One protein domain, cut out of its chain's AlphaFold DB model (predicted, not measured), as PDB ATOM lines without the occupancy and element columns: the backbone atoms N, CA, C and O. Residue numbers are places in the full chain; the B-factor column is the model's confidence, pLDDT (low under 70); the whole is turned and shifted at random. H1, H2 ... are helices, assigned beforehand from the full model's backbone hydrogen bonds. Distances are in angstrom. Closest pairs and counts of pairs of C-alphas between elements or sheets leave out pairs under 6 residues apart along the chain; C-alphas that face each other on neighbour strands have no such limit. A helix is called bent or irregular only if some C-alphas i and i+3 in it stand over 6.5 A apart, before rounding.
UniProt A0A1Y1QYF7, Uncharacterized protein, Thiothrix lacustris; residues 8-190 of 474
ATOM      1  N   GLU A   8     159.424 157.755 148.536       79.75
ATOM      2  CA  GLU A   8     158.056 158.286 148.433       79.75
ATOM      3  C   GLU A   8     156.997 157.271 148.889       79.75
ATOM      4  O   GLU A   8     156.133 157.595 149.701       79.75
ATOM      5  N   THR A   9     157.106 156.015 148.443       75.56
ATOM      6  CA  THR A   9     156.186 154.936 148.828       75.56
ATOM      7  C   THR A   9     156.276 154.621 150.320       75.56
ATOM      8  O   THR A   9     155.257 154.351 150.948       75.56
ATOM      9  N   ARG A  10     157.474 154.694 150.915       74.94
ATOM     10  CA  ARG A  10     157.647 154.489 152.363       74.94
ATOM     11  C   ARG A  10     156.958 155.578 153.165       74.94
ATOM     12  O   ARG A  10     156.237 155.258 154.101       74.94
ATOM     13  N   THR A  11     157.137 156.841 152.782       77.50
ATOM     14  CA  THR A  11     156.457 157.956 153.449       77.50
ATOM     15  C   THR A  11     154.941 157.817 153.337       77.50
ATOM     16  O   THR A  11     154.250 157.961 154.338       77.50
ATOM     17  N   ALA A  12     154.421 157.462 152.157       73.12
ATOM     18  CA  ALA A  12     152.986 157.258 151.953       73.12
ATOM     19  C   ALA A  12     152.420 156.116 152.817       73.12
ATOM     20  O   ALA A  12     151.387 156.289 153.456       73.12
ATOM     21  N   LEU A  13     153.116 154.975 152.895       73.38
ATOM     22  CA  LEU A  13     152.715 153.849 153.747       73.38
ATOM     23  C   LEU A  13     152.754 154.203 155.236       73.38
ATOM     24  O   LEU A  13     151.883 153.783 155.991       73.38
ATOM     25  N   LEU A  14     153.735 155.002 155.655       75.12
ATOM     26  CA  LEU A  14     153.864 155.443 157.040       75.12
ATOM     27  C   LEU A  14     152.731 156.412 157.414       75.12
ATOM     28  O   LEU A  14     152.129 156.264 158.471       75.12
ATOM     29  N   VAL A  15     152.371 157.336 156.515       75.31
ATOM     30  CA  VAL A  15     151.197 158.214 156.680       75.31
ATOM     31  C   VAL A  15     149.897 157.405 156.712       75.31
ATOM     32  O   VAL A  15     149.050 157.655 157.566       75.31
ATOM     33  N   ALA A  16     149.741 156.407 155.839       73.81
ATOM     34  CA  ALA A  16     148.565 155.538 155.836       73.81
ATOM     35  C   ALA A  16     148.435 154.738 157.144       73.81
ATOM     36  O   ALA A  16     147.341 154.653 157.699       73.81
ATOM     37  N   ALA A  17     149.547 154.214 157.671       72.25
ATOM     38  CA  ALA A  17     149.570 153.546 158.970       72.25
ATOM     39  C   ALA A  17     149.138 154.498 160.096       72.25
ATOM     40  O   ALA A  17     148.289 154.133 160.899       72.25
ATOM     41  N   TRP A  18     149.635 155.741 160.103       79.25
ATOM     42  CA  TRP A  18     149.217 156.770 161.062       79.25
ATOM     43  C   TRP A  18     147.725 157.091 160.994       79.25
ATOM     44  O   TRP A  18     147.068 157.172 162.031       79.25
ATOM     45  N   MET A  19     147.178 157.251 159.789       75.06
ATOM     46  CA  MET A  19     145.746 157.498 159.602       75.06
ATOM     47  C   MET A  19     144.908 156.313 160.095       75.06
ATOM     48  O   MET A  19     143.898 156.517 160.768       75.06
ATOM     49  N   GLY A  20     145.356 155.083 159.821       76.25
ATOM     50  CA  GLY A  20     144.737 153.867 160.348       76.25
ATOM     51  C   GLY A  20     144.764 153.818 161.875       76.25
ATOM     52  O   GLY A  20     143.735 153.563 162.493       76.25
ATOM     53  N   THR A  21     145.907 154.136 162.488       77.12
ATOM     54  CA  THR A  21     146.071 154.188 163.947       77.12
ATOM     55  C   THR A  21     145.189 155.247 164.598       77.12
ATOM     56  O   THR A  21     144.599 154.979 165.639       77.12
ATOM     57  N   LEU A  22     145.077 156.435 163.998       76.44
ATOM     58  CA  LEU A  22     144.227 157.507 164.517       76.44
ATOM     59  C   LEU A  22     142.750 157.124 164.467       76.44
ATOM     60  O   LEU A  22     142.054 157.307 165.460       76.44
ATOM     61  N   MET A  23     142.285 156.564 163.346       75.75
ATOM     62  CA  MET A  23     140.897 156.118 163.239       75.75
ATOM     63  C   MET A  23     140.606 154.975 164.208       75.75
ATOM     64  O   MET A  23     139.726 155.114 165.051       75.75
ATOM     65  N   MET A  24     141.363 153.880 164.139       74.12
ATOM     66  CA  MET A  24     141.136 152.708 164.990       74.12
ATOM     67  C   MET A  24     141.286 153.037 166.474       74.12
ATOM     68  O   MET A  24     140.400 152.743 167.269       74.12
ATOM     69  N   GLY A  25     142.338 153.765 166.839       76.31
ATOM     70  CA  GLY A  25     142.543 154.169 168.218       76.31
ATOM     71  C   GLY A  25     141.458 155.122 168.734       76.31
ATOM     72  O   GLY A  25     141.076 155.009 169.893       76.31
ATOM     73  N   TYR A  26     140.891 156.000 167.898       78.00
ATOM     74  CA  TYR A  26     139.723 156.800 168.282       78.00
ATOM     75  C   TYR A  26     138.494 155.920 168.576       78.00
ATOM     76  O   TYR A  26     137.808 156.140 169.578       78.00
ATOM     77  N   TYR A  27     138.236 154.890 167.762       73.38
ATOM     78  CA  TYR A  27     137.159 153.919 168.016       73.38
ATOM     79  C   TYR A  27     137.397 153.108 169.299       73.38
ATOM     80  O   TYR A  27     136.484 152.962 170.115       73.38
ATOM     81  N   GLY A  28     138.624 152.640 169.533       75.38
ATOM     82  CA  GLY A  28     138.991 151.932 170.762       75.38
ATOM     83  C   GLY A  28     138.809 152.795 172.017       75.38
ATOM     84  O   GLY A  28     138.215 152.360 172.999       75.38
ATOM     85  N   VAL A  29     139.238 154.060 171.967       77.38
ATOM     86  CA  VAL A  29     139.092 155.021 173.078       77.38
ATOM     87  C   VAL A  29     137.635 155.346 173.356       77.38
ATOM     88  O   VAL A  29     137.206 155.318 174.508       77.38
ATOM     89  N   SER A  30     136.882 155.682 172.308       72.81
ATOM     90  CA  SER A  30     135.482 156.088 172.444       72.81
ATOM     91  C   SER A  30     134.616 154.945 172.967       72.81
ATOM     92  O   SER A  30     133.822 155.164 173.880       72.81
ATOM     93  N   SER A  31     134.821 153.724 172.468       70.94
ATOM     94  CA  SER A  31     134.115 152.535 172.955       70.94
ATOM     95  C   SER A  31     134.479 152.194 174.404       70.94
ATOM     96  O   SER A  31     133.588 151.973 175.222       70.94
ATOM     97  N   TRP A  32     135.765 152.235 174.773       76.44
ATOM     98  CA  TRP A  32     136.182 152.001 176.159       76.44
ATOM     99  C   TRP A  32     135.596 153.031 177.127       76.44
ATOM    100  O   TRP A  32     135.132 152.672 178.212       76.44
ATOM    101  N   TYR A  33     135.607 154.307 176.736       74.88
ATOM    102  CA  TYR A  33     135.064 155.387 177.552       74.88
ATOM    103  C   TYR A  33     133.542 155.293 177.702       74.88
ATOM    104  O   TYR A  33     133.031 155.511 178.797       74.88
ATOM    105  N   ALA A  34     132.823 154.911 176.642       70.81
ATOM    106  CA  ALA A  34     131.382 154.678 176.715       70.81
ATOM    107  C   ALA A  34     131.026 153.581 177.736       70.81
ATOM    108  O   ALA A  34     130.049 153.720 178.468       70.81
ATOM    109  N   ALA A  35     131.844 152.527 177.828       69.81
ATOM    110  CA  ALA A  35     131.668 151.455 178.806       69.81
ATOM    111  C   ALA A  35     132.127 151.830 180.229       69.81
ATOM    112  O   ALA A  35     131.634 151.266 181.204       69.81
ATOM    113  N   ASN A  36     133.065 152.772 180.362       78.38
ATOM    114  CA  ASN A  36     133.647 153.188 181.640       78.38
ATOM    115  C   ASN A  36     133.569 154.716 181.796       78.38
ATOM    116  O   ASN A  36     134.604 155.392 181.768       78.38
ATOM    117  N   PRO A  37     132.362 155.287 181.945       75.56
ATOM    118  CA  PRO A  37     132.207 156.725 182.086       75.56
ATOM    119  C   PRO A  37     132.814 157.187 183.415       75.56
ATOM    120  O   PRO A  37     132.444 156.722 184.491       75.56
ATOM    121  N   GLY A  38     133.770 158.110 183.348       84.75
ATOM    122  CA  GLY A  38     134.456 158.648 184.521       84.75
ATOM    123  C   GLY A  38     135.884 159.082 184.219       84.75
ATOM    124  O   GLY A  38     136.446 158.754 183.175       84.75
ATOM    125  N   PHE A  39     136.489 159.822 185.149       82.88
ATOM    126  CA  PHE A  39     137.856 160.325 184.991       82.88
ATOM    127  C   PHE A  39     138.873 159.185 184.821       82.88
ATOM    128  O   PHE A  39     139.691 159.226 183.903       82.88
ATOM    129  N   ASP A  40     138.755 158.124 185.623       80.38
ATOM    130  CA  ASP A  40     139.621 156.941 185.529       80.38
ATOM    131  C   ASP A  40     139.482 156.233 184.170       80.38
ATOM    132  O   ASP A  40     140.470 155.773 183.593       80.38
ATOM    133  N   GLY A  41     138.265 156.216 183.615       78.81
ATOM    134  CA  GLY A  41     137.986 155.681 182.285       78.81
ATOM    135  C   GLY A  41     138.660 156.478 181.170       78.81
ATOM    136  O   GLY A  41     139.268 155.878 180.286       78.81
ATOM    137  N   ILE A  42     138.629 157.816 181.239       82.00
ATOM    138  CA  ILE A  42     139.338 158.700 180.292       82.00
ATOM    139  C   ILE A  42     140.844 158.456 180.357       82.00
ATOM    140  O   ILE A  42     141.487 158.301 179.319       82.00
ATOM    141  N   VAL A  43     141.414 158.415 181.565       85.62
ATOM    142  CA  VAL A  43     142.858 158.221 181.760       85.62
ATOM    143  C   VAL A  43     143.303 156.878 181.180       85.62
ATOM    144  O   VAL A  43     144.291 156.827 180.445       85.62
ATOM    145  N   MET A  44     142.552 155.805 181.440       81.31
ATOM    146  CA  MET A  44     142.840 154.486 180.874       81.31
ATOM    147  C   MET A  44     142.679 154.460 179.353       81.31
ATOM    148  O   MET A  44     143.555 153.932 178.672       81.31
ATOM    149  N   ALA A  45     141.627 155.073 178.806       79.50
ATOM    150  CA  ALA A  45     141.402 155.113 177.365       79.50
ATOM    151  C   ALA A  45     142.541 155.852 176.637       79.50
ATOM    152  O   ALA A  45     143.120 155.326 175.685       79.50
ATOM    153  N   ILE A  46     142.939 157.029 177.135       82.06
ATOM    154  CA  ILE A  46     144.083 157.786 176.603       82.06
ATOM    155  C   ILE A  46     145.378 156.972 176.732       82.06
ATOM    156  O   ILE A  46     146.178 156.942 175.797       82.06
ATOM    157  N   GLY A  47     145.581 156.280 177.857       84.00
ATOM    158  CA  GLY A  47     146.737 155.408 178.068       84.00
ATOM    159  C   GLY A  47     146.806 154.255 177.062       84.00
ATOM    160  O   GLY A  47     147.860 154.018 176.470       84.00
ATOM    161  N   MET A  48     145.683 153.577 176.813       82.44
ATOM    162  CA  MET A  48     145.583 152.499 175.823       82.44
ATOM    163  C   MET A  48     145.839 153.014 174.405       82.44
ATOM    164  O   MET A  48     146.596 152.390 173.661       82.44
ATOM    165  N   PHE A  49     145.302 154.184 174.052       85.69
ATOM    166  CA  PHE A  49     145.576 154.829 172.768       85.69
ATOM    167  C   PHE A  49     147.048 155.177 172.589       85.69
ATOM    168  O   PHE A  49     147.638 154.863 171.557       85.69
ATOM    169  N   ALA A  50     147.656 155.800 173.599       85.69
ATOM    170  CA  ALA A  50     149.065 156.155 173.564       85.69
ATOM    171  C   ALA A  50     149.944 154.904 173.404       85.69
ATOM    172  O   ALA A  50     150.873 154.910 172.595       85.69
ATOM    173  N   ALA A  51     149.618 153.815 174.107       84.44
ATOM    174  CA  ALA A  51     150.314 152.538 173.978       84.44
ATOM    175  C   ALA A  51     150.144 151.915 172.580       84.44
ATOM    176  O   ALA A  51     151.125 151.475 171.979       84.44
ATOM    177  N   PHE A  52     148.926 151.923 172.030       85.62
ATOM    178  CA  PHE A  52     148.628 151.418 170.688       85.62
ATOM    179  C   PHE A  52     149.342 152.222 169.592       85.62
ATOM    180  O   PHE A  52     149.969 151.656 168.690       85.62
ATOM    181  N   ALA A  53     149.305 153.550 169.692       85.19
ATOM    182  CA  ALA A  53     149.980 154.440 168.761       85.19
ATOM    183  C   ALA A  53     151.502 154.273 168.832       85.19
ATOM    184  O   ALA A  53     152.147 154.090 167.798       85.19
ATOM    185  N   ALA A  54     152.074 154.240 170.039       86.31
ATOM    186  CA  ALA A  54     153.499 153.987 170.235       86.31
ATOM    187  C   ALA A  54     153.919 152.619 169.672       86.31
ATOM    188  O   ALA A  54     154.933 152.531 168.979       86.31
ATOM    189  N   GLY A  55     153.117 151.575 169.905       87.06
ATOM    190  CA  GLY A  55     153.336 150.240 169.349       87.06
ATOM    191  C   GLY A  55     153.354 150.253 167.824       87.06
ATOM    192  O   GLY A  55     154.310 149.780 167.211       87.06
ATOM    193  N   THR A  56     152.345 150.863 167.201       86.56
ATOM    194  CA  THR A  56     152.239 150.924 165.737       86.56
ATOM    195  C   THR A  56     153.416 151.683 165.125       86.56
ATOM    196  O   THR A  56     154.009 151.212 164.157       86.56
ATOM    197  N   VAL A  57     153.817 152.813 165.718       83.94
ATOM    198  CA  VAL A  57     154.974 153.596 165.263       83.94
ATOM    199  C   VAL A  57     156.271 152.802 165.399       83.94
ATOM    200  O   VAL A  57     157.053 152.754 164.449       83.94
ATOM    201  N   ALA A  58     156.496 152.151 166.542       86.19
ATOM    202  CA  ALA A  58     157.697 151.355 166.774       86.19
ATOM    203  C   ALA A  58     157.796 150.188 165.780       86.19
ATOM    204  O   ALA A  58     158.828 150.006 165.131       86.19
ATOM    205  N   PHE A  59     156.711 149.433 165.593       88.56
ATOM    206  CA  PHE A  59     156.695 148.309 164.661       88.56
ATOM    207  C   PHE A  59     156.772 148.763 163.199       88.56
ATOM    208  O   PHE A  59     157.490 148.140 162.420       88.56
ATOM    209  N   ALA A  60     156.132 149.874 162.822       85.44
ATOM    210  CA  ALA A  60     156.256 150.443 161.481       85.44
ATOM    211  C   ALA A  60     157.693 150.906 161.190       85.44
ATOM    212  O   ALA A  60     158.225 150.622 160.116       85.44
ATOM    213  N   ALA A  61     158.356 151.559 162.149       85.56
ATOM    214  CA  ALA A  61     159.755 151.956 162.007       85.56
ATOM    215  C   ALA A  61     160.654 150.733 161.770       85.56
ATOM    216  O   ALA A  61     161.446 150.722 160.829       85.56
ATOM    217  N   VAL A  62     160.469 149.666 162.554       89.44
ATOM    218  CA  VAL A  62     161.218 148.412 162.386       89.44
ATOM    219  C   VAL A  62     160.922 147.747 161.036       89.44
ATOM    220  O   VAL A  62     161.845 147.262 160.375       89.44
ATOM    221  N   LEU A  63     159.656 147.749 160.611       87.50
ATOM    222  CA  LEU A  63     159.182 147.138 159.370       87.50
ATOM    223  C   LEU A  63     159.755 147.824 158.120       87.50
ATOM    224  O   LEU A  63     160.115 147.141 157.158       87.50
ATOM    225  N   PHE A  64     159.854 149.156 158.127       84.44
ATOM    226  CA  PHE A  64     160.259 149.946 156.957       84.44
ATOM    227  C   PHE A  64     161.741 150.357 156.938       84.44
ATOM    228  O   PHE A  64     162.205 150.918 155.936       84.44
ATOM    229  N   ASP A  65     162.500 150.057 157.995       85.56
ATOM    230  CA  ASP A  65     163.939 150.312 158.050       85.56
ATOM    231  C   ASP A  65     164.715 149.338 157.132       85.56
ATOM    232  O   ASP A  65     164.696 148.115 157.344       85.56
ATOM    233  N   PRO A  66     165.427 149.856 156.106       83.69
ATOM    234  CA  PRO A  66     166.207 149.045 155.181       83.69
ATOM    235  C   PRO A  66     167.410 148.346 155.841       83.69
ATOM    236  O   PRO A  66     167.894 147.362 155.279       83.69
ATOM    237  N   GLY A  67     167.873 148.812 157.004       89.81
ATOM    238  CA  GLY A  67     168.964 148.215 157.775       89.81
ATOM    239  C   GLY A  67     168.561 146.957 158.549       89.81
ATOM    240  O   GLY A  67     169.411 146.119 158.852       89.81
ATOM    241  N   ASN A  68     167.265 146.766 158.816       91.38
ATOM    242  CA  ASN A  68     166.788 145.595 159.550       91.38
ATOM    243  C   ASN A  68     166.790 144.330 158.684       91.38
ATOM    244  O   ASN A  68     166.374 144.352 157.523       91.38
ATOM    245  N   LYS A  69     167.216 143.204 159.272       93.19
ATOM    246  CA  LYS A  69     167.179 141.878 158.631       93.19
ATOM    247  C   LYS A  69     165.735 141.481 158.299       93.19
ATOM    248  O   LYS A  69     164.821 141.782 159.064       93.19
ATOM    249  N   THR A  70     165.538 140.724 157.216       85.31
ATOM    250  CA  THR A  70     164.211 140.261 156.758       85.31
ATOM    251  C   THR A  70     163.392 139.606 157.872       85.31
ATOM    252  O   THR A  70     162.216 139.914 158.024       85.31
ATOM    253  N   PHE A  71     164.020 138.766 158.700       89.00
ATOM    254  CA  PHE A  71     163.357 138.111 159.832       89.00
ATOM    255  C   PHE A  71     162.769 139.107 160.849       89.00
ATOM    256  O   PHE A  71     161.637 138.943 161.292       89.00
ATOM    257  N   VAL A  72     163.499 140.181 161.168       90.44
ATOM    258  CA  VAL A  72     163.045 141.226 162.104       90.44
ATOM    259  C   VAL A  72     161.851 141.989 161.527       90.44
ATOM    260  O   VAL A  72     160.905 142.295 162.247       90.44
ATOM    261  N   ARG A  73     161.846 142.234 160.212       86.88
ATOM    262  CA  ARG A  73     160.704 142.859 159.527       86.88
ATOM    263  C   ARG A  73     159.465 141.969 159.537       86.88
ATOM    264  O   ARG A  73     158.373 142.471 159.763       86.88
ATOM    265  N   ILE A  74     159.628 140.659 159.338       84.06
ATOM    266  CA  ILE A  74     158.518 139.697 159.429       84.06
ATOM    267  C   ILE A  74     157.931 139.692 160.845       84.06
ATOM    268  O   ILE A  74     156.714 139.751 160.994       84.06
ATOM    269  N   LEU A  75     158.773 139.691 161.884       86.31
ATOM    270  CA  LEU A  75     158.308 139.789 163.271       86.31
ATOM    271  C   LEU A  75     157.557 141.097 163.545       86.31
ATOM    272  O   LEU A  75     156.499 141.064 164.165       86.31
ATOM    273  N   ALA A  76     158.066 142.231 163.057       88.38
ATOM    274  CA  ALA A  76     157.384 143.515 163.195       88.38
ATOM    275  C   ALA A  76     156.029 143.526 162.472       88.38
ATOM    276  O   ALA A  76     155.050 144.013 163.026       88.38
ATOM    277  N   PHE A  77     155.949 142.938 161.274       87.00
ATOM    278  CA  PHE A  77     154.689 142.780 160.549       87.00
ATOM    279  C   PHE A  77     153.682 141.921 161.325       87.00
ATOM    280  O   PHE A  77     152.532 142.322 161.471       87.00
ATOM    281  N   LEU A  78     154.111 140.773 161.860       83.94
ATOM    282  CA  LEU A  78     153.253 139.899 162.665       83.94
ATOM    283  C   LEU A  78     152.772 140.597 163.942       83.94
ATOM    284  O   LEU A  78     151.592 140.516 164.261       83.94
ATOM    285  N   ALA A  79     153.648 141.323 164.638       86.38
ATOM    286  CA  ALA A  79     153.272 142.091 165.823       86.38
ATOM    287  C   ALA A  79     152.237 143.178 165.497       86.38
ATOM    288  O   ALA A  79     151.267 143.348 166.234       86.38
ATOM    289  N   LEU A  80     152.409 143.866 164.366       85.00
ATOM    290  CA  LEU A  80     151.483 144.885 163.876       85.00
ATOM    291  C   LEU A  80     150.130 144.248 163.509       85.00
ATOM    292  O   LEU A  80     149.091 144.724 163.955       85.00
ATOM    293  N   ALA A  81     150.131 143.111 162.808       82.75
ATOM    294  CA  ALA A  81     148.919 142.349 162.507       82.75
ATOM    295  C   ALA A  81     148.191 141.866 163.776       82.75
ATOM    296  O   ALA A  81     146.970 141.976 163.849       82.75
ATOM    297  N   CYS A  82     148.916 141.388 164.793       81.00
ATOM    298  CA  CYS A  82     148.336 141.011 166.084       81.00
ATOM    299  C   CYS A  82     147.719 142.212 166.813       81.00
ATOM    300  O   CYS A  82     146.622 142.085 167.345       81.00
ATOM    301  N   LEU A  83     148.387 143.369 166.809       83.06
ATOM    302  CA  LEU A  83     147.863 144.613 167.383       83.06
ATOM    303  C   LEU A  83     146.524 145.006 166.748       83.06
ATOM    304  O   LEU A  83     145.560 145.247 167.468       83.06
ATOM    305  N   PHE A  84     146.447 144.994 165.416       80.50
ATOM    306  CA  PHE A  84     145.202 145.277 164.700       80.50
ATOM    307  C   PHE A  84     144.129 144.211 164.936       80.50
ATOM    308  O   PHE A  84     142.961 144.551 165.089       80.50
ATOM    309  N   ALA A  85     144.500 142.931 164.999       74.00
ATOM    310  CA  ALA A  85     143.546 141.860 165.277       74.00
ATOM    311  C   ALA A  85     142.932 141.985 166.679       74.00
ATOM    312  O   ALA A  85     141.731 141.781 166.831       74.00
ATOM    313  N   ILE A  86     143.732 142.347 167.688       75.75
ATOM    314  CA  ILE A  86     143.254 142.572 169.060       75.75
ATOM    315  C   ILE A  86     142.310 143.775 169.108       75.75
ATOM    316  O   ILE A  86     141.238 143.675 169.700       75.75
ATOM    317  N   ASP A  87     142.677 144.885 168.466       73.88
ATOM    318  CA  ASP A  87     141.861 146.104 168.448       73.88
ATOM    319  C   ASP A  87     140.526 145.898 167.712       73.88
ATOM    320  O   ASP A  87     139.451 146.246 168.208       73.88
ATOM    321  N   MET A  88     140.575 145.217 166.565       71.25
ATOM    322  CA  MET A  88     139.390 144.857 165.794       71.25
ATOM    323  C   MET A  88     138.505 143.853 166.548       71.25
ATOM    324  O   MET A  88     137.281 143.970 166.508       71.25
ATOM    325  N   TRP A  89     139.099 142.896 167.271       71.31
ATOM    326  CA  TRP A  89     138.360 141.967 168.129       71.31
ATOM    327  C   TRP A  89     137.679 142.691 169.294       71.31
ATOM    328  O   TRP A  89     136.490 142.476 169.517       71.31
ATOM    329  N   ALA A  90     138.383 143.588 169.987       64.19
ATOM    330  CA  ALA A  90     137.824 144.367 171.090       64.19
ATOM    331  C   ALA A  90     136.654 145.252 170.621       64.19
ATOM    332  O   ALA A  90     135.576 145.236 171.219       64.19
ATOM    333  N   SER A  91     136.833 145.944 169.492       62.97
ATOM    334  CA  SER A  91     135.802 146.787 168.874       62.97
ATOM    335  C   SER A  91     134.592 145.970 168.407       62.97
ATOM    336  O   SER A  91     133.441 146.348 168.632       62.97
ATOM    337  N   SER A  92     134.836 144.809 167.788       60.31
ATOM    338  CA  SER A  92     133.778 143.903 167.336       60.31
ATOM    339  C   SER A  92     132.999 143.316 168.508       60.31
ATOM    340  O   SER A  92     131.771 143.252 168.444       60.31
ATOM    341  N   HIS A  93     133.679 142.943 169.593       56.06
ATOM    342  CA  HIS A  93     133.035 142.374 170.767       56.06
ATOM    343  C   HIS A  93     132.069 143.376 171.413       56.06
ATOM    344  O   HIS A  93     130.955 142.992 171.768       56.06
ATOM    345  N   HIS A  94     132.441 144.657 171.502       54.34
ATOM    346  CA  HIS A  94     131.557 145.685 172.053       54.34
ATOM    347  C   HIS A  94     130.300 145.883 171.188       54.34
ATOM    348  O   HIS A  94     129.181 145.896 171.716       54.34
ATOM    349  N   LEU A  95     130.461 145.975 169.863       55.09
ATOM    350  CA  LEU A  95     129.334 146.079 168.930       55.09
ATOM    351  C   LEU A  95     128.416 144.855 169.026       55.09
ATOM    352  O   LEU A  95     127.197 145.008 169.091       55.09
ATOM    353  N   GLN A  96     129.003 143.656 169.110       46.28
ATOM    354  CA  GLN A  96     128.272 142.398 169.256       46.28
ATOM    355  C   GLN A  96     127.512 142.319 170.579       46.28
ATOM    356  O   GLN A  96     126.365 141.892 170.570       46.28
ATOM    357  N   THR A  97     128.082 142.758 171.707       50.31
ATOM    358  CA  THR A  97     127.352 142.752 172.989       50.31
ATOM    359  C   THR A  97     126.151 143.693 172.990       50.31
ATOM    360  O   THR A  97     125.090 143.305 173.471       50.31
ATOM    361  N   GLY A  98     126.275 144.881 172.384       53.81
ATOM    362  CA  GLY A  98     125.158 145.821 172.263       53.81
ATOM    363  C   GLY A  98     124.032 145.276 171.383       53.81
ATOM    364  O   GLY A  98     122.860 145.376 171.739       53.81
ATOM    365  N   THR A  99     124.378 144.613 170.271       49.12
ATOM    366  CA  THR A  99     123.377 143.928 169.435       49.12
ATOM    367  C   THR A  99     122.788 142.704 170.125       49.12
ATOM    368  O   THR A  99     121.601 142.444 169.988       49.12
ATOM    369  N   LEU A 100     123.572 141.947 170.894       45.50
ATOM    370  CA  LEU A 100     123.057 140.790 171.622       45.50
ATOM    371  C   LEU A 100     122.039 141.223 172.684       45.50
ATOM    372  O   LEU A 100     120.999 140.593 172.825       45.50
ATOM    373  N   GLN A 101     122.300 142.323 173.390       53.72
ATOM    374  CA  GLN A 101     121.390 142.868 174.398       53.72
ATOM    375  C   GLN A 101     120.100 143.423 173.771       53.72
ATOM    376  O   GLN A 101     119.008 143.248 174.322       53.72
ATOM    377  N   SER A 102     120.191 144.018 172.579       53.59
ATOM    378  CA  SER A 102     119.006 144.439 171.827       53.59
ATOM    379  C   SER A 102     118.214 143.257 171.251       53.59
ATOM    380  O   SER A 102     116.986 143.267 171.255       53.59
ATOM    381  N   VAL A 103     118.892 142.182 170.840       52.00
ATOM    382  CA  VAL A 103     118.247 140.931 170.418       52.00
ATOM    383  C   VAL A 103     117.571 140.239 171.600       52.00
ATOM    384  O   VAL A 103     116.437 139.800 171.452       52.00
ATOM    385  N   VAL A 104     118.201 140.187 172.776       56.44
ATOM    386  CA  VAL A 104     117.605 139.606 173.993       56.44
ATOM    387  C   VAL A 104     116.370 140.394 174.434       56.44
ATOM    388  O   VAL A 104     115.343 139.795 174.731       56.44
ATOM    389  N   SER A 105     116.408 141.727 174.408       56.59
ATOM    390  CA  SER A 105     115.219 142.540 174.723       56.59
ATOM    391  C   SER A 105     114.096 142.377 173.689       56.59
ATOM    392  O   SER A 105     112.927 142.287 174.065       56.59
ATOM    393  N   ALA A 106     114.425 142.240 172.401       54.12
ATOM    394  CA  ALA A 106     113.447 141.907 171.365       54.12
ATOM    395  C   ALA A 106     112.883 140.476 171.508       54.12
ATOM    396  O   ALA A 106     111.707 140.237 171.210       54.12
ATOM    397  N   GLN A 107     113.702 139.530 171.975       58.06
ATOM    398  CA  GLN A 107     113.308 138.152 172.266       58.06
ATOM    399  C   GLN A 107     112.317 138.118 173.434       58.06
ATOM    400  O   GLN A 107     111.232 137.565 173.279       58.06
ATOM    401  N   ASN A 108     112.620 138.810 174.535       62.69
ATOM    402  CA  ASN A 108     111.736 138.914 175.698       62.69
ATOM    403  C   ASN A 108     110.373 139.515 175.314       62.69
ATOM    404  O   ASN A 108     109.333 138.943 175.626       62.69
ATOM    405  N   ALA A 109     110.359 140.585 174.508       64.19
ATOM    406  CA  ALA A 109     109.114 141.160 173.986       64.19
ATOM    407  C   ALA A 109     108.326 140.191 173.074       64.19
ATOM    408  O   ALA A 109     107.100 140.280 172.952       64.19
ATOM    409  N   THR A 110     109.017 139.261 172.407       66.88
ATOM    410  CA  THR A 110     108.394 138.220 171.577       66.88
ATOM    411  C   THR A 110     107.802 137.098 172.431       66.88
ATOM    412  O   THR A 110     106.703 136.623 172.126       66.88
ATOM    413  N   ASP A 111     108.482 136.713 173.507       69.69
ATOM    414  CA  ASP A 111     108.036 135.678 174.440       69.69
ATOM    415  C   ASP A 111     106.830 136.154 175.267       69.69
ATOM    416  O   ASP A 111     105.835 135.431 175.375       69.69
ATOM    417  N   ASP A 112     106.822 137.416 175.706       71.81
ATOM    418  CA  ASP A 112     105.660 138.048 176.351       71.81
ATOM    419  C   ASP A 112     104.439 138.055 175.423       71.81
ATOM    420  O   ASP A 112     103.316 137.710 175.807       71.81
ATOM    421  N   LYS A 113     104.662 138.352 174.137       73.56
ATOM    422  CA  LYS A 113     103.616 138.294 173.110       73.56
ATOM    423  C   LYS A 113     103.101 136.871 172.893       73.56
ATOM    424  O   LYS A 113     101.912 136.698 172.613       73.56
ATOM    425  N   ALA A 114     103.963 135.859 172.977       71.31
ATOM    426  CA  ALA A 114     103.565 134.459 172.864       71.31
ATOM    427  C   ALA A 114     102.701 134.032 174.062       71.31
ATOM    428  O   ALA A 114     101.590 133.537 173.855       71.31
ATOM    429  N   SER A 115     103.148 134.338 175.283       77.69
ATOM    430  CA  SER A 115     102.406 134.088 176.525       77.69
ATOM    431  C   SER A 115     101.022 134.746 176.505       77.69
ATOM    432  O   SER A 115      99.995 134.111 176.764       77.69
ATOM    433  N   GLN A 116     100.945 136.004 176.062       81.12
ATOM    434  CA  GLN A 116      99.682 136.734 176.022       81.12
ATOM    435  C   GLN A 116      98.727 136.240 174.921       81.12
ATOM    436  O   GLN A 116      97.507 136.261 175.106       81.12
ATOM    437  N   ARG A 117      99.240 135.701 173.801       82.25
ATOM    438  CA  ARG A 117      98.401 134.979 172.822       82.25
ATOM    439  C   ARG A 117      97.801 133.713 173.412       82.25
ATOM    440  O   ARG A 117      96.641 133.415 173.123       82.25
ATOM    441  N   ASP A 118      98.573 132.969 174.193       83.38
ATOM    442  CA  ASP A 118      98.096 131.741 174.825       83.38
ATOM    443  C   ASP A 118      97.044 132.046 175.898       83.38
ATOM    444  O   ASP A 118      96.019 131.363 175.961       83.38
ATOM    445  N   TYR A 119      97.200 133.147 176.639       85.50
ATOM    446  CA  TYR A 119      96.172 133.646 177.555       85.50
ATOM    447  C   TYR A 119      94.856 133.994 176.837       85.50
ATOM    448  O   TYR A 119      93.782 133.548 177.252       85.50
ATOM    449  N   VAL A 120      94.920 134.714 175.709       89.56
ATOM    450  CA  VAL A 120      93.741 135.009 174.872       89.56
ATOM    451  C   VAL A 120      93.085 133.721 174.364       89.56
ATOM    452  O   VAL A 120      91.859 133.607 174.398       89.56
ATOM    453  N   ARG A 121      93.877 132.725 173.938       87.44
ATOM    454  CA  ARG A 121      93.367 131.420 173.480       87.44
ATOM    455  C   ARG A 121      92.630 130.674 174.596       87.44
ATOM    456  O   ARG A 121      91.560 130.119 174.353       87.44
ATOM    457  N   THR A 122      93.157 130.718 175.817       89.44
ATOM    458  CA  THR A 122      92.517 130.137 177.006       89.44
ATOM    459  C   THR A 122      91.210 130.848 177.356       89.44
ATOM    460  O   THR A 122      90.204 130.196 177.619       89.44
ATOM    461  N   LEU A 123      91.164 132.181 177.305       90.06
ATOM    462  CA  LEU A 123      89.916 132.918 177.535       90.06
ATOM    463  C   LEU A 123      88.858 132.611 176.464       90.06
ATOM    464  O   LEU A 123      87.678 132.484 176.785       90.06
ATOM    465  N   GLN A 124      89.268 132.441 175.203       90.44
ATOM    466  CA  GLN A 124      88.366 132.038 174.119       90.44
ATOM    467  C   GLN A 124      87.796 130.631 174.326       90.44
ATOM    468  O   GLN A 124      86.600 130.429 174.113       90.44
ATOM    469  N   SER A 125      88.614 129.668 174.763       89.81
ATOM    470  CA  SER A 125      88.140 128.305 175.029       89.81
ATOM    471  C   SER A 125      87.195 128.255 176.232       89.81
ATOM    472  O   SER A 125      86.158 127.597 176.165       89.81
ATOM    473  N   GLN A 126      87.482 129.016 177.292       88.88
ATOM    474  CA  GLN A 126      86.591 129.131 178.448       88.88
ATOM    475  C   GLN A 126      85.263 129.811 178.086       88.88
ATOM    476  O   GLN A 126      84.206 129.375 178.540       88.88
ATOM    477  N   LEU A 127      85.291 130.836 177.226       90.38
ATOM    478  CA  LEU A 127      84.075 131.491 176.740       90.38
ATOM    479  C   LEU A 127      83.227 130.538 175.883       90.38
ATOM    480  O   LEU A 127      82.006 130.536 176.013       90.38
ATOM    481  N   ALA A 128      83.858 129.697 175.057       86.69
ATOM    482  CA  ALA A 128      83.168 128.678 174.262       86.69
ATOM    483  C   ALA A 128      82.548 127.559 175.122       86.69
ATOM    484  O   ALA A 128      81.545 126.969 174.726       86.69
ATOM    485  N   ALA A 129      83.118 127.284 176.300       89.06
ATOM    486  CA  ALA A 129      82.588 126.315 177.258       89.06
ATOM    487  C   ALA A 129      81.459 126.879 178.151       89.06
ATOM    488  O   ALA A 129      80.764 126.111 178.819       89.06
ATOM    489  N   CYS A 130      81.246 128.202 178.179       88.12
ATOM    490  CA  CYS A 130      80.157 128.810 178.944       88.12
ATOM    491  C   CYS A 130      78.788 128.465 178.341       88.12
ATOM    492  O   CYS A 130      78.537 128.654 177.152       88.12
ATOM    493  N   ASN A 131      77.840 128.070 179.195       88.31
ATOM    494  CA  ASN A 131      76.441 127.951 178.789       88.31
ATOM    495  C   ASN A 131      75.875 129.353 178.453       88.31
ATOM    496  O   ASN A 131      75.916 130.242 179.314       88.31
ATOM    497  N   PRO A 132      75.302 129.560 177.249       80.00
ATOM    498  CA  PRO A 132      74.848 130.873 176.779       80.00
ATOM    499  C   PRO A 132      73.726 131.487 177.631       80.00
ATOM    500  O   PRO A 132      73.503 132.693 177.577       80.00
ATOM    501  N   THR A 133      73.038 130.692 178.453       83.50
ATOM    502  CA  THR A 133      71.980 131.180 179.355       83.50
ATOM    503  C   THR A 133      72.517 131.862 180.622       83.50
ATOM    504  O   THR A 133      71.799 132.637 181.255       83.50
ATOM    505  N   HIS A 134      73.793 131.668 180.980       79.00
ATOM    506  CA  HIS A 134      74.423 132.281 182.159       79.00
ATOM    507  C   HIS A 134      75.196 133.560 181.815       79.00
ATOM    508  O   HIS A 134      76.383 133.710 182.122       79.00
ATOM    509  N   VAL A 135      74.500 134.515 181.195       78.06
ATOM    510  CA  VAL A 135      75.099 135.748 180.658       78.06
ATOM    511  C   VAL A 135      75.809 136.576 181.733       78.06
ATOM    512  O   VAL A 135      76.945 136.999 181.541       78.06
ATOM    513  N   THR A 136      75.179 136.780 182.890       80.88
ATOM    514  CA  THR A 136      75.699 137.655 183.956       80.88
ATOM    515  C   THR A 136      76.823 137.040 184.784       80.88
ATOM    516  O   THR A 136      77.592 137.786 185.382       80.88
ATOM    517  N   LYS A 137      76.935 135.706 184.827       75.25
ATOM    518  CA  LYS A 137      77.930 135.002 185.658       75.25
ATOM    519  C   LYS A 137      79.098 134.414 184.866       75.25
ATOM    520  O   LYS A 137      80.170 134.263 185.433       75.25
ATOM    521  N   CYS A 138      78.889 134.079 183.593       84.00
ATOM    522  CA  CYS A 138      79.872 133.375 182.766       84.00
ATOM    523  C   CYS A 138      80.275 134.227 181.558       84.00
ATOM    524  O   CYS A 138      81.425 134.633 181.440       84.00
ATOM    525  N   VAL A 139      79.313 134.587 180.703       86.81
ATOM    526  CA  VAL A 139      79.608 135.218 179.403       86.81
ATOM    527  C   VAL A 139      80.198 136.620 179.564       86.81
ATOM    528  O   VAL A 139      81.258 136.895 179.014       86.81
ATOM    529  N   LYS A 140      79.548 137.491 180.346       86.56
ATOM    530  CA  LYS A 140      79.956 138.892 180.520       86.56
ATOM    531  C   LYS A 140      81.356 139.069 181.139       86.56
ATOM    532  O   LYS A 140      82.179 139.752 180.539       86.56
ATOM    533  N   PRO A 141      81.692 138.446 182.285       86.44
ATOM    534  CA  PRO A 141      83.027 138.621 182.860       86.44
ATOM    535  C   PRO A 141      84.140 138.040 181.975       86.44
ATOM    536  O   PRO A 141      85.244 138.577 181.968       86.44
ATOM    537  N   LEU A 142      83.876 136.967 181.217       85.12
ATOM    538  CA  LEU A 142      84.869 136.416 180.291       85.12
ATOM    539  C   LEU A 142      85.016 137.255 179.019       85.12
ATOM    540  O   LEU A 142      86.139 137.418 178.548       85.12
ATOM    541  N   SER A 143      83.930 137.820 178.483       88.38
ATOM    542  CA  SER A 143      84.011 138.727 177.333       88.38
ATOM    543  C   SER A 143      84.786 139.998 177.667       88.38
ATOM    544  O   SER A 143      85.605 140.436 176.862       88.38
ATOM    545  N   ASP A 144      84.588 140.548 178.868       90.56
ATOM    546  CA  ASP A 144      85.282 141.757 179.320       90.56
ATOM    547  C   ASP A 144      86.786 141.484 179.515       90.56
ATOM    548  O   ASP A 144      87.629 142.259 179.058       90.56
ATOM    549  N   LYS A 145      87.141 140.329 180.102       88.69
ATOM    550  CA  LYS A 145      88.541 139.880 180.216       88.69
ATOM    551  C   LYS A 145      89.191 139.629 178.858       88.69
ATOM    552  O   LYS A 145      90.351 139.978 178.665       88.69
ATOM    553  N   LEU A 146      88.457 139.042 177.913       91.25
ATOM    554  CA  LEU A 146      88.955 138.794 176.563       91.25
ATOM    555  C   LEU A 146      89.222 140.107 175.816       91.25
ATOM    556  O   LEU A 146      90.255 140.228 175.162       91.25
ATOM    557  N   ALA A 147      88.329 141.093 175.940       90.25
ATOM    558  CA  ALA A 147      88.503 142.410 175.332       90.25
ATOM    559  C   ALA A 147      89.725 143.148 175.906       90.25
ATOM    560  O   ALA A 147      90.516 143.696 175.139       90.25
ATOM    561  N   ALA A 148      89.924 143.104 177.228       89.88
ATOM    562  CA  ALA A 148      91.105 143.674 177.876       89.88
ATOM    563  C   ALA A 148      92.402 142.986 177.412       89.88
ATOM    564  O   ALA A 148      93.319 143.651 176.938       89.88
ATOM    565  N   ALA A 149      92.441 141.649 177.423       85.12
ATOM    566  CA  ALA A 149      93.606 140.885 176.979       85.12
ATOM    567  C   ALA A 149      93.947 141.117 175.493       85.12
ATOM    568  O   ALA A 149      95.116 141.123 175.109       85.12
ATOM    569  N   GLN A 150      92.937 141.327 174.642       88.75
ATOM    570  CA  GLN A 150      93.137 141.682 173.235       88.75
ATOM    571  C   GLN A 150      93.670 143.109 173.052       88.75
ATOM    572  O   GLN A 150      94.473 143.326 172.143       88.75
ATOM    573  N   ALA A 151      93.251 144.062 173.889       87.62
ATOM    574  CA  ALA A 151      93.778 145.425 173.879       87.62
ATOM    575  C   ALA A 151      95.252 145.458 174.319       87.62
ATOM    576  O   ALA A 151      96.077 146.080 173.650       87.62
ATOM    577  N   ASP A 152      95.604 144.705 175.363       82.06
ATOM    578  CA  ASP A 152      96.990 144.581 175.821       82.06
ATOM    579  C   ASP A 152      97.878 143.944 174.744       82.06
ATOM    580  O   ASP A 152      98.948 144.458 174.431       82.06
ATOM    581  N   LEU A 153      97.400 142.889 174.075       83.44
ATOM    582  CA  LEU A 153      98.133 142.257 172.975       83.44
ATOM    583  C   LEU A 153      98.399 143.222 171.803       83.44
ATOM    584  O   LEU A 153      99.447 143.150 171.153       83.44
ATOM    585  N   GLN A 154      97.451 144.112 171.503       81.25
ATOM    586  CA  GLN A 154      97.628 145.139 170.472       81.25
ATOM    587  C   GLN A 154      98.664 146.175 170.894       81.25
ATOM    588  O   GLN A 154      99.508 146.542 170.077       81.25
ATOM    589  N   LYS A 155      98.644 146.582 172.167       80.62
ATOM    590  CA  LYS A 155      99.628 147.498 172.741       80.62
ATOM    591  C   LYS A 155     101.038 146.904 172.698       80.62
ATOM    592  O   LYS A 155     101.907 147.496 172.069       80.62
ATOM    593  N   LEU A 156     101.236 145.680 173.204       75.69
ATOM    594  CA  LEU A 156     102.530 144.982 173.126       75.69
ATOM    595  C   LEU A 156     103.006 144.802 171.678       75.69
ATOM    596  O   LEU A 156     104.201 144.858 171.392       75.69
ATOM    597  N   SER A 157     102.086 144.585 170.732       73.06
ATOM    598  CA  SER A 157     102.453 144.487 169.319       73.06
ATOM    599  C   SER A 157     102.901 145.820 168.716       73.06
ATOM    600  O   SER A 157     103.725 145.787 167.804       73.06
ATOM    601  N   GLY A 158     102.343 146.946 169.164       72.88
ATOM    602  CA  GLY A 158     102.780 148.282 168.761       72.88
ATOM    603  C   GLY A 158     104.128 148.637 169.380       72.88
ATOM    604  O   GLY A 158     105.047 149.017 168.659       72.88
ATOM    605  N   ASP A 159     104.271 148.402 170.683       70.69
ATOM    606  CA  ASP A 159     105.475 148.718 171.453       70.69
ATOM    607  C   ASP A 159     106.682 147.888 170.983       70.69
ATOM    608  O   ASP A 159     107.773 148.420 170.809       70.69
ATOM    609  N   SER A 160     106.489 146.600 170.667       62.28
ATOM    610  CA  SER A 160     107.548 145.733 170.123       62.28
ATOM    611  C   SER A 160     108.052 146.191 168.749       62.28
ATOM    612  O   SER A 160     109.252 146.125 168.478       62.28
ATOM    613  N   GLN A 161     107.156 146.666 167.878       64.81
ATOM    614  CA  GLN A 161     107.543 147.174 166.561       64.81
ATOM    615  C   GLN A 161     108.263 148.520 166.692       64.81
ATOM    616  O   GLN A 161     109.326 148.696 166.105       64.81
ATOM    617  N   ALA A 162     107.738 149.418 167.530       67.25
ATOM    618  CA  ALA A 162     108.365 150.702 167.821       67.25
ATOM    619  C   ALA A 162     109.763 150.534 168.433       67.25
ATOM    620  O   ALA A 162     110.688 151.217 168.012       67.25
ATOM    621  N   LEU A 163     109.947 149.582 169.355       61.97
ATOM    622  CA  LEU A 163     111.245 149.305 169.971       61.97
ATOM    623  C   LEU A 163     112.260 148.775 168.951       61.97
ATOM    624  O   LEU A 163     113.421 149.166 168.971       61.97
ATOM    625  N   LYS A 164     111.828 147.906 168.031       59.81
ATOM    626  CA  LYS A 164     112.695 147.387 166.969       59.81
ATOM    627  C   LYS A 164     113.128 148.492 166.006       59.81
ATOM    628  O   LYS A 164     114.310 148.593 165.684       59.81
ATOM    629  N   ASP A 165     112.178 149.321 165.587       65.31
ATOM    630  CA  ASP A 165     112.435 150.437 164.678       65.31
ATOM    631  C   ASP A 165     113.301 151.509 165.366       65.31
ATOM    632  O   ASP A 165     114.194 152.074 164.736       65.31
ATOM    633  N   GLN A 166     113.115 151.722 166.672       65.75
ATOM    634  CA  GLN A 166     113.928 152.617 167.493       65.75
ATOM    635  C   GLN A 166     115.358 152.099 167.665       65.75
ATOM    636  O   GLN A 166     116.289 152.845 167.410       65.75
ATOM    637  N   VAL A 167     115.566 150.827 168.013       58.88
ATOM    638  CA  VAL A 167     116.914 150.241 168.139       58.88
ATOM    639  C   VAL A 167     117.674 150.311 166.816       58.88
ATOM    640  O   VAL A 167     118.862 150.640 166.793       58.88
ATOM    641  N   GLU A 168     117.005 149.999 165.704       61.03
ATOM    642  CA  GLU A 168     117.623 150.112 164.388       61.03
ATOM    643  C   GLU A 168     117.972 151.577 164.097       61.03
ATOM    644  O   GLU A 168     119.130 151.874 163.786       61.03
ATOM    645  N   SER A 169     117.011 152.488 164.268       67.00
ATOM    646  CA  SER A 169     117.194 153.928 164.076       67.00
ATOM    647  C   SER A 169     118.329 154.488 164.931       67.00
ATOM    648  O   SER A 169     119.200 155.150 164.386       67.00
ATOM    649  N   ASP A 170     118.380 154.175 166.223       63.62
ATOM    650  CA  ASP A 170     119.381 154.673 167.167       63.62
ATOM    651  C   ASP A 170     120.785 154.172 166.807       63.62
ATOM    652  O   ASP A 170     121.745 154.941 166.856       63.62
ATOM    653  N   SER A 171     120.920 152.918 166.351       57.28
ATOM    654  CA  SER A 171     122.218 152.397 165.892       57.28
ATOM    655  C   SER A 171     122.735 153.140 164.655       57.28
ATOM    656  O   SER A 171     123.929 153.431 164.544       57.28
ATOM    657  N   TRP A 172     121.834 153.485 163.730       58.72
ATOM    658  CA  TRP A 172     122.182 154.203 162.509       58.72
ATOM    659  C   TRP A 172     122.371 155.691 162.743       58.72
ATOM    660  O   TRP A 172     123.269 156.274 162.147       58.72
ATOM    661  N   GLN A 173     121.572 156.289 163.619       65.81
ATOM    662  CA  GLN A 173     121.684 157.689 163.989       65.81
ATOM    663  C   GLN A 173     122.991 157.935 164.733       65.81
ATOM    664  O   GLN A 173     123.715 158.856 164.380       65.81
ATOM    665  N   TRP A 174     123.372 157.047 165.655       63.31
ATOM    666  CA  TRP A 174     124.684 157.097 166.295       63.31
ATOM    667  C   TRP A 174     125.830 157.033 165.272       63.31
ATOM    668  O   TRP A 174     126.773 157.821 165.353       63.31
ATOM    669  N   MET A 175     125.744 156.152 164.268       49.97
ATOM    670  CA  MET A 175     126.730 156.114 163.180       49.97
ATOM    671  C   MET A 175     126.726 157.406 162.349       49.97
ATOM    672  O   MET A 175     127.787 157.896 161.976       49.97
ATOM    673  N   VAL A 176     125.559 157.982 162.064       61.56
ATOM    674  CA  VAL A 176     125.435 159.248 161.327       61.56
ATOM    675  C   VAL A 176     126.051 160.410 162.099       61.56
ATOM    676  O   VAL A 176     126.893 161.121 161.552       61.56
ATOM    677  N   ASP A 177     125.710 160.558 163.375       62.88
ATOM    678  CA  ASP A 177     126.240 161.602 164.250       62.88
ATOM    679  C   ASP A 177     127.766 161.499 164.352       62.88
ATOM    680  O   ASP A 177     128.474 162.502 164.273       62.88
ATOM    681  N   LEU A 178     128.297 160.276 164.425       54.06
ATOM    682  CA  LEU A 178     129.732 160.017 164.465       54.06
ATOM    683  C   LEU A 178     130.458 160.454 163.185       54.06
ATOM    684  O   LEU A 178     131.524 161.065 163.254       54.06
ATOM    685  N   PHE A 179     129.891 160.165 162.011       56.69
ATOM    686  CA  PHE A 179     130.455 160.617 160.736       56.69
ATOM    687  C   PHE A 179     130.314 162.137 160.550       56.69
ATOM    688  O   PHE A 179     131.175 162.759 159.924       56.69
ATOM    689  N   ASN A 180     129.285 162.739 161.148       62.28
ATOM    690  CA  ASN A 180     129.044 164.178 161.104       62.28
ATOM    691  C   ASN A 180     129.891 164.981 162.103       62.28
ATOM    692  O   ASN A 180     130.173 166.146 161.833       62.28
ATOM    693  N   MET A 181     130.413 164.380 163.183       52.19
ATOM    694  CA  MET A 181     131.373 165.042 164.091       52.19
ATOM    695  C   MET A 181     132.665 165.499 163.387       52.19
ATOM    696  O   MET A 181     133.346 166.401 163.875       52.19
ATOM    697  N   GLY A 182     133.007 164.894 162.244       48.41
ATOM    698  CA  GLY A 182     134.138 165.294 161.401       48.41
ATOM    699  C   GLY A 182     133.756 166.069 160.136       48.41
ATOM    700  O   GLY A 182     134.649 166.455 159.377       48.41
ATOM    701  N   ALA A 183     132.463 166.275 159.872       53.09
ATOM    702  CA  ALA A 183     131.990 166.927 158.658       53.09
ATOM    703  C   ALA A 183     132.110 168.455 158.762       53.09
ATOM    704  O   ALA A 183     131.920 169.054 159.822       53.09
ATOM    705  N   ARG A 184     132.443 169.118 157.646       46.25
ATOM    706  CA  ARG A 184     132.418 170.586 157.594       46.25
ATOM    707  C   ARG A 184     130.968 171.076 157.697       46.25
ATOM    708  O   ARG A 184     130.078 170.418 157.158       46.25
ATOM    709  N   PRO A 185     130.718 172.240 158.324       45.97
ATOM    710  CA  PRO A 185     129.375 172.806 158.379       45.97
ATOM    711  C   PRO A 185     128.825 172.988 156.953       45.97
ATOM    712  O   PRO A 185     129.409 173.723 156.157       45.97
ATOM    713  N   GLY A 186     127.736 172.277 156.637       65.19
ATOM    714  CA  GLY A 186     127.104 172.235 155.311       65.19
ATOM    715  C   GLY A 186     127.150 170.878 154.590       65.19
ATOM    716  O   GLY A 186     126.471 170.730 153.579       65.19
ATOM    717  N   GLU A 187     127.892 169.889 155.099       64.19
ATOM    718  CA  GLU A 187     127.956 168.519 154.554       64.19
ATOM    719  C   GLU A 187     127.461 167.482 155.578       64.19
ATOM    720  O   GLU A 187     128.189 166.561 155.945       64.19
ATOM    721  N   GLU A 188     126.230 167.625 156.073       63.25
ATOM    722  CA  GLU A 188     125.630 166.567 156.892       63.25
ATOM    723  C   GLU A 188     125.414 165.313 156.037       63.25
ATOM    724  O   GLU A 188     124.686 165.315 155.043       63.25
ATOM    725  N   LEU A 189     126.092 164.234 156.413       67.75
ATOM    726  CA  LEU A 189     125.986 162.932 155.781       67.75
ATOM    727  C   LEU A 189     124.657 162.293 156.157       67.75
ATOM    728  O   LEU A 189     124.283 162.236 157.330       67.75
ATOM    729  N   THR A 190     123.965 161.762 155.154       73.56
ATOM    730  CA  THR A 190     122.751 160.979 155.374       73.56
ATOM    731  C   THR A 190     123.099 159.547 155.788       73.56
ATOM    732  O   THR A 190     124.193 159.045 155.516       73.56
TER     733      THR A 190
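Overview. This is residues 8 to 190 of the 474 residues of an uncharacterized protein of Thiothrix lacustris (UniProt A0A1Y1QYF7). You see a long rod built on one very long helix, H3, with the helical hairpin of H1 and H2 packed slantwise on its first part and H4 folded back along its far part. The short stretch of residues 181 to 187 sticks out after H4. The printed part has 183 residues with four named helices, H1, H2, H3, H4 in chain order, and no named strand; its class is all helix. It is extended, with a radius of gyration of the C-alphas of 28.7 A and spans of 101 by 43 by 33 A.

Arrangement. Start at H1, residues 8 to 35, which touches H2, residues 39 to 64, in a hairpin closest at the C-alphas of Val 29 and Ala 45, 4.9 A, at a shallow tilt of 20 degrees. H3, residues 70 to 129, is the hub; with H1 and H2 it makes an up and down bundle, each helix running against the one before. H2 touches H3 with residues 52 to 64 alone, closest at the C-alphas of Leu 63 and Arg 73, 4.5 A, in a hairpin at a steep tilt of 44 degrees. H1 touches H3 with residues 24 to 31 alone, closest at the C-alphas of Gly 28 and Ser 91, 6.3 A, at 36 degrees, only just steep. H4, residues 135 to 180, makes a hairpin with H3 at a shallow tilt of 17 degrees, closest at the C-alphas of Leu 123 and Leu 146, 6.0 A; H3 touches it with residues 102 to 127 alone. H4 is apart from H1 and H2. Each O i to N i+4 pair of H1, H2 and H3 is within hydrogen-bond range; in H4 39 of 42 are.

Along the chain. Find C-alpha 8 at (158.056, 158.286, 148.433), where H1 begins its 40.8 A; H2 is 37.4 A long. H3 runs 85.3 A from C-alpha 70 at (164.211, 140.261, 156.758). H4 runs 64.0 A to C-alpha 180 at (129.044, 164.178, 161.104) and is only just irregular: C-alphas 137 and 140 are 6.8 A apart.

Size, cuts and confidence. The two C-alphas farthest apart, those of Gly 67 and Thr 133, are 100.8 A apart. The printed part has no cut, and its three links between helices are tight. The model's pLDDT averages 75.2 over the printed part and is under 70 at residue 35, residues 90 to 111 and residues 160 to 189.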